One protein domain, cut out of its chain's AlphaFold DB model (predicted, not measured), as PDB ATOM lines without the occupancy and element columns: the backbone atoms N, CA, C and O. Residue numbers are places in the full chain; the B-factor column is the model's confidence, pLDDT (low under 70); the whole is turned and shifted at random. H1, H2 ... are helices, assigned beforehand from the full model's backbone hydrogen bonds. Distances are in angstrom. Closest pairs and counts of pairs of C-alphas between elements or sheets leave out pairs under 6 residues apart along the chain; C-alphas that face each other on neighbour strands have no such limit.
ATOM      1  N   ASP A  51      55.353  66.970 149.748       62.69
ATOM      2  CA  ASP A  51      54.678  65.789 149.196       62.69
ATOM      3  C   ASP A  51      54.498  64.691 150.262       62.69
ATOM      4  O   ASP A  51      53.447  64.052 150.353       62.69
ATOM      5  N   THR A  52      55.483  64.518 151.151       67.06
ATOM      6  CA  THR A  52      55.377  63.586 152.289       67.06
ATOM      7  C   THR A  52      54.389  64.063 153.353       67.06
ATOM      8  O   THR A  52      53.699  63.249 153.981       67.06
ATOM      9  N   ALA A  53      54.289  65.377 153.562       66.00
ATOM     10  CA  ALA A  53      53.314  65.972 154.466       66.00
ATOM     11  C   ALA A  53      51.883  65.820 153.929       66.00
ATOM     12  O   ALA A  53      50.978  65.503 154.705       66.00
ATOM     13  N   ASP A  54      51.696  65.977 152.620       70.00
ATOM     14  CA  ASP A  54      50.412  65.799 151.946       70.00
ATOM     15  C   ASP A  54      49.996  64.322 151.911       70.00
ATOM     16  O   ASP A  54      48.847  64.010 152.235       70.00
ATOM     17  N   GLU A  55      50.925  63.383 151.687       70.06
ATOM     18  CA  GLU A  55      50.639  61.944 151.803       70.06
ATOM     19  C   GLU A  55      50.237  61.558 153.241       70.06
ATOM     20  O   GLU A  55      49.282  60.801 153.462       70.06
ATOM     21  N   LEU A  56      50.912  62.114 154.254       68.44
ATOM     22  CA  LEU A  56      50.540  61.940 155.663       68.44
ATOM     23  C   LEU A  56      49.174  62.558 155.985       68.44
ATOM     24  O   LEU A  56      48.407  61.981 156.764       68.44
ATOM     25  N   LEU A  57      48.858  63.709 155.394       72.50
ATOM     26  CA  LEU A  57      47.598  64.417 155.591       72.50
ATOM     27  C   LEU A  57      46.427  63.667 154.949       72.50
ATOM     28  O   LEU A  57      45.390  63.489 155.594       72.50
ATOM     29  N   ASP A  58      46.602  63.145 153.738       68.69
ATOM     30  CA  ASP A  58      45.604  62.321 153.056       68.69
ATOM     31  C   ASP A  58      45.395  60.982 153.770       68.69
ATOM     32  O   ASP A  58      44.255  60.535 153.975       68.69
ATOM     33  N   LYS A  59      46.472  60.384 154.290       68.44
ATOM     34  CA  LYS A  59      46.378  59.185 155.130       68.44
ATOM     35  C   LYS A  59      45.656  59.465 156.446       68.44
ATOM     36  O   LYS A  59      44.842  58.644 156.877       68.44
ATOM     37  N   ALA A  60      45.871  60.634 157.047       61.97
ATOM     38  CA  ALA A  60      45.159  61.080 158.242       61.97
ATOM     39  C   ALA A  60      43.692  61.468 157.969       61.97
ATOM     40  O   ALA A  60      42.865  61.369 158.880       61.97
ATOM     41  N   LYS A  61      43.351  61.869 156.739       61.69
ATOM     42  CA  LYS A  61      41.987  62.201 156.295       61.69
ATOM     43  C   LYS A  61      41.152  60.957 155.979       61.69
ATOM     44  O   LYS A  61      39.951  60.954 156.240       61.69
ATOM     45  N   SER A  62      41.785  59.878 155.504       64.50
ATOM     46  CA  SER A  62      41.122  58.585 155.243       64.50
ATOM     47  C   SER A  62      40.515  57.940 156.502       64.50
ATOM     48  O   SER A  62      39.560  57.167 156.423       64.50
ATOM     49  N   LYS A  63      41.015  58.306 157.690       62.44
ATOM     50  CA  LYS A  63      40.423  57.980 158.991       62.44
ATOM     51  C   LYS A  63      39.787  59.243 159.564       62.44
ATOM     52  O   LYS A  63      40.440  60.033 160.230       62.44
ATOM     53  N   SER A  64      38.487  59.403 159.336       59.62
ATOM     54  CA  SER A  64      37.674  60.581 159.700       59.62
ATOM     55  C   SER A  64      37.857  61.113 161.148       59.62
ATOM     56  O   SER A  64      37.593  62.280 161.418       59.62
ATOM     57  N   GLY A  65      38.386  60.312 162.087       65.50
ATOM     58  CA  GLY A  65      38.720  60.745 163.455       65.50
ATOM     59  C   GLY A  65      40.155  61.251 163.703       65.50
ATOM     60  O   GLY A  65      40.373  61.980 164.671       65.50
ATOM     61  N   SER A  66      41.149  60.911 162.870       70.06
ATOM     62  CA  SER A  66      42.561  61.262 163.138       70.06
ATOM     63  C   SER A  66      42.910  62.716 162.832       70.06
ATOM     64  O   SER A  66      43.747  63.291 163.528       70.06
ATOM     65  N   GLY A  67      42.243  63.339 161.857       79.19
ATOM     66  CA  GLY A  67      42.466  64.753 161.533       79.19
ATOM     67  C   GLY A  67      42.103  65.694 162.687       79.19
ATOM     68  O   GLY A  67      42.829  66.647 162.963       79.19
ATOM     69  N   LEU A  68      41.031  65.385 163.426       82.56
ATOM     70  CA  LEU A  68      40.611  66.168 164.593       82.56
ATOM     71  C   LEU A  68      41.620  66.042 165.746       82.56
ATOM     72  O   LEU A  68      41.958  67.042 166.374       82.56
ATOM     73  N   LEU A  69      42.162  64.843 165.990       84.00
ATOM     74  CA  LEU A  69      43.212  64.636 166.995       84.00
ATOM     75  C   LEU A  69      44.506  65.377 166.641       84.00
ATOM     76  O   LEU A  69      45.107  66.005 167.511       84.00
ATOM     77  N   LEU A  70      44.906  65.356 165.368       86.38
ATOM     78  CA  LEU A  70      46.066  66.101 164.880       86.38
ATOM     79  C   LEU A  70      45.847  67.617 165.004       86.38
ATOM     80  O   LEU A  70      46.736  68.335 165.457       86.38
ATOM     81  N   PHE A  71      44.641  68.100 164.712       86.88
ATOM     82  CA  PHE A  71      44.273  69.500 164.914       86.88
ATOM     83  C   PHE A  71      44.337  69.916 166.393       86.88
ATOM     84  O   PHE A  71      44.927  70.948 166.720       86.88
ATOM     85  N   ILE A  72      43.810  69.094 167.309       91.31
ATOM     86  CA  ILE A  72      43.915  69.331 168.759       91.31
ATOM     87  C   ILE A  72      45.382  69.332 169.208       91.31
ATOM     88  O   ILE A  72      45.776  70.197 169.992       91.31
ATOM     89  N   LEU A  73      46.207  68.412 168.695       90.56
ATOM     90  CA  LEU A  73      47.638  68.352 168.998       90.56
ATOM     91  C   LEU A  73      48.356  69.637 168.561       90.56
ATOM     92  O   LEU A  73      49.115  70.208 169.345       90.56
ATOM     93  N   ILE A  74      48.073  70.134 167.353       90.25
ATOM     94  CA  ILE A  74      48.621  71.401 166.851       90.25
ATOM     95  C   ILE A  74      48.200  72.564 167.753       90.25
ATOM     96  O   ILE A  74      49.048  73.362 168.157       90.25
ATOM     97  N   LEU A  75      46.920  72.650 168.133       90.56
ATOM     98  CA  LEU A  75      46.443  73.691 169.049       90.56
ATOM     99  C   LEU A  75      47.115  73.612 170.424       90.56
ATOM    100  O   LEU A  75      47.422  74.652 171.011       90.56
ATOM    101  N   LEU A  76      47.394  72.406 170.924       91.19
ATOM    102  CA  LEU A  76      48.117  72.195 172.177       91.19
ATOM    103  C   LEU A  76      49.570  72.673 172.052       91.19
ATOM    104  O   LEU A  76      50.040  73.403 172.922       91.19
ATOM    105  N   VAL A  77      50.259  72.360 170.951       88.56
ATOM    106  CA  VAL A  77      51.627  72.836 170.673       88.56
ATOM    107  C   VAL A  77      51.668  74.361 170.562       88.56
ATOM    108  O   VAL A  77      52.489  75.005 171.219       88.56
ATOM    109  N   VAL A  78      50.753  74.964 169.801       86.56
ATOM    110  CA  VAL A  78      50.635  76.424 169.679       86.56
ATOM    111  C   VAL A  78      50.335  77.046 171.045       86.56
ATOM    112  O   VAL A  78      51.027  77.971 171.473       86.56
ATOM    113  N   GLY A  79      49.373  76.498 171.788       85.25
ATOM    114  CA  GLY A  79      49.032  76.928 173.142       85.25
ATOM    115  C   GLY A  79      50.200  76.803 174.124       85.25
ATOM    116  O   GLY A  79      50.423  77.711 174.925       85.25
ATOM    117  N   PHE A  80      50.996  75.738 174.029       83.94
ATOM    118  CA  PHE A  80      52.192  75.498 174.838       83.94
ATOM    119  C   PHE A  80      53.315  76.489 174.515       83.94
ATOM    120  O   PHE A  80      53.893  77.091 175.426       83.94
ATOM    121  N   LEU A  81      53.582  76.741 173.230       76.56
ATOM    122  CA  LEU A  81      54.548  77.751 172.790       76.56
ATOM    123  C   LEU A  81      54.136  79.156 173.236       76.56
ATOM    124  O   LEU A  81      54.984  79.952 173.648       76.56
ATOM    125  N   LEU A  82      52.831  79.435 173.217       72.25
ATOM    126  CA  LEU A  82      52.274  80.675 173.723       72.25
ATOM    127  C   LEU A  82      52.270  80.704 175.262       72.25
ATOM    128  O   LEU A  82      52.433  81.781 175.818       72.25
ATOM    129  N   ARG A  83      52.114  79.597 176.003       72.88
ATOM    130  CA  ARG A  83      52.036  79.585 177.487       72.88
ATOM    131  C   ARG A  83      53.198  80.329 178.148       72.88
ATOM    132  O   ARG A  83      53.009  80.991 179.168       72.88
ATOM    133  N   LYS A  84      54.380  80.302 177.533       72.00
ATOM    134  CA  LYS A  84      55.503  81.148 177.938       72.00
ATOM    135  C   LYS A  84      55.282  82.578 177.422       72.00
ATOM    136  O   LYS A  84      55.640  82.903 176.291       72.00
ATOM    137  N   ARG A  85      54.695  83.437 178.268       60.44
ATOM    138  CA  ARG A  85      54.416  84.873 178.026       60.44
ATOM    139  C   ARG A  85      55.569  85.618 177.335       60.44
ATOM    140  O   ARG A  85      55.310  86.439 176.460       60.44
ATOM    141  N   ASP A  86      56.817  85.275 177.649       63.16
ATOM    142  CA  ASP A  86      58.013  85.895 177.053       63.16
ATOM    143  C   ASP A  86      58.197  85.606 175.557       63.16
ATOM    144  O   ASP A  86      58.825  86.385 174.838       63.16
ATOM    145  N   ARG A  87      57.655  84.488 175.056       64.19
ATOM    146  CA  ARG A  87      57.666  84.166 173.622       64.19
ATOM    147  C   ARG A  87      56.566  84.922 172.882       64.19
ATOM    148  O   ARG A  87      56.812  85.380 171.770       64.19
ATOM    149  N   ARG A  88      55.406  85.146 173.520       67.19
ATOM    150  CA  ARG A  88      54.280  85.911 172.948       67.19
ATOM    151  C   ARG A  88      54.725  87.300 172.505       67.19
ATOM    152  O   ARG A  88      54.531  87.658 171.354       67.19
ATOM    153  N   THR A  89      55.363  88.075 173.374       61.22
ATOM    154  CA  THR A  89      55.733  89.467 173.058       61.22
ATOM    155  C   THR A  89      56.755  89.568 171.926       61.22
ATOM    156  O   THR A  89      56.642  90.448 171.075       61.22
ATOM    157  N   ARG A  90      57.709  88.631 171.851       65.69
ATOM    158  CA  ARG A  90      58.732  88.602 170.790       65.69
ATOM    159  C   ARG A  90      58.166  88.169 169.436       65.69
ATOM    160  O   ARG A  90      58.560  88.722 168.412       65.69
ATOM    161  N   TRP A  91      57.245  87.207 169.425       66.25
ATOM    162  CA  TRP A  91      56.649  86.681 168.196       66.25
ATOM    163  C   TRP A  91      55.499  87.553 167.702       66.25
ATOM    164  O   TRP A  91      55.496  87.926 166.535       66.25
ATOM    165  N   PHE A  92      54.594  87.991 168.584       66.81
ATOM    166  CA  PHE A  92      53.562  88.960 168.218       66.81
ATOM    167  C   PHE A  92      54.181  90.289 167.789       66.81
ATOM    168  O   PHE A  92      53.709  90.853 166.814       66.81
ATOM    169  N   GLY A  93      55.271  90.766 168.403       67.19
ATOM    170  CA  GLY A  93      55.969  91.970 167.932       67.19
ATOM    171  C   GLY A  93      56.507  91.833 166.501       67.19
ATOM    172  O   GLY A  93      56.295  92.713 165.673       67.19
ATOM    173  N   ARG A  94      57.135  90.697 166.172       66.00
ATOM    174  CA  ARG A  94      57.668  90.431 164.822       66.00
ATOM    175  C   ARG A  94      56.572  90.206 163.786       66.00
ATOM    176  O   ARG A  94      56.641  90.760 162.697       66.00
ATOM    177  N   MET A  95      55.544  89.443 164.139       67.88
ATOM    178  CA  MET A  95      54.450  89.102 163.234       67.88
ATOM    179  C   MET A  95      53.518  90.300 163.013       67.88
ATOM    180  O   MET A  95      53.118  90.564 161.886       67.88
ATOM    181  N   THR A  96      53.252  91.108 164.045       67.50
ATOM    182  CA  THR A  96      52.508  92.370 163.884       67.50
ATOM    183  C   THR A  96      53.321  93.432 163.147       67.50
ATOM    184  O   THR A  96      52.728  94.188 162.385       67.50
ATOM    185  N   SER A  97      54.652  93.476 163.298       61.78
ATOM    186  CA  SER A  97      55.520  94.360 162.503       61.78
ATOM    187  C   SER A  97      55.630  93.926 161.039       61.78
ATOM    188  O   SER A  97      55.806  94.780 160.179       61.78
ATOM    189  N   ALA A  98      55.529  92.627 160.745       63.81
ATOM    190  CA  ALA A  98      55.515  92.116 159.375       63.81
ATOM    191  C   ALA A  98      54.152  92.338 158.692       63.81
ATOM    192  O   ALA A  98      54.101  92.701 157.520       63.81
ATOM    193  N   LEU A  99      53.048  92.182 159.432       64.31
ATOM    194  CA  LEU A  99      51.686  92.396 158.921       64.31
ATOM    195  C   LEU A  99      51.308  93.883 158.835       64.31
ATOM    196  O   LEU A  99      50.559  94.285 157.946       64.31
ATOM    197  N   ARG A 100      51.860  94.735 159.707       58.41
ATOM    198  CA  ARG A 100      51.840  96.196 159.538       58.41
ATOM    199  C   ARG A 100      53.001  96.601 158.641       58.41
ATOM    200  O   ARG A 100      53.926  97.276 159.087       58.41
TER     201      ARG A 100
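This is residues 51 to 100 of the 232 residues of the protein "GDA1/CD39 family protein" of Colletotrichum gloeosporioides (strain Cg-14) (UniProt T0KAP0). Picture an open U of three helices joined end to end: the long helix H2 makes its base, and H1 and H3 turn off from its two ends as arms, with empty space between them. H1 makes a corner with the beginning of H2, and H3 turns off just past its other end. The printed part has 50 residues with three named helices, in the order H1, H2, H3, and no named strand; its class is all helix. The whole is extended, with a radius of gyration of the C-alphas of 15.2 A, and elongated, with spans of 39 by 22 by 15 A.

Find C-alpha 66 at (42.561, 61.262, 163.138); from there H2, residues 66 to 83, runs 25.1 A to C-alpha 83 at (52.036, 79.585, 177.487). Before it, H1 takes residues 51 to 62 and is 16.5 A long. After it, H3 takes residues 85 to 99 and runs 20.7 A to C-alpha 99 at (51.686, 92.396, 158.921).

Start at Ser 66 of H2, whose C-alpha is 5.5 A from that of Ala 60, the closest pair with H1. The two helices touch only at the corner by their link, with residues 57 to 61 of H1 and 66 to 67 of H2 alone. They run opposite ways at a steep tilt of 60 degrees. At the other end, H2 and H3 are close but not clearly touching; their closest C-alphas, those of Leu 82 and Arg 88, are 5.7 A apart. Their lines are about perpendicular, at 76 degrees. H1 and H3 are apart. In H1 and H2 every O i to N i+4 pair is within hydrogen-bond range; in H3, 10 of 11 are.

Look at Lys 63 and Arg 100 for the two C-alphas farthest apart, 39.9 A. The printed part has no cut, and both links, H1 to H2 and H2 to H3, are tight. Residues 71 to 81 of H2 stand free, as do residues 51 to 56 of H1. The mean pLDDT of the printed part is 72.0; it is under 70 at residues 51 to 53, 56, 58 to 65 and 85 to 100.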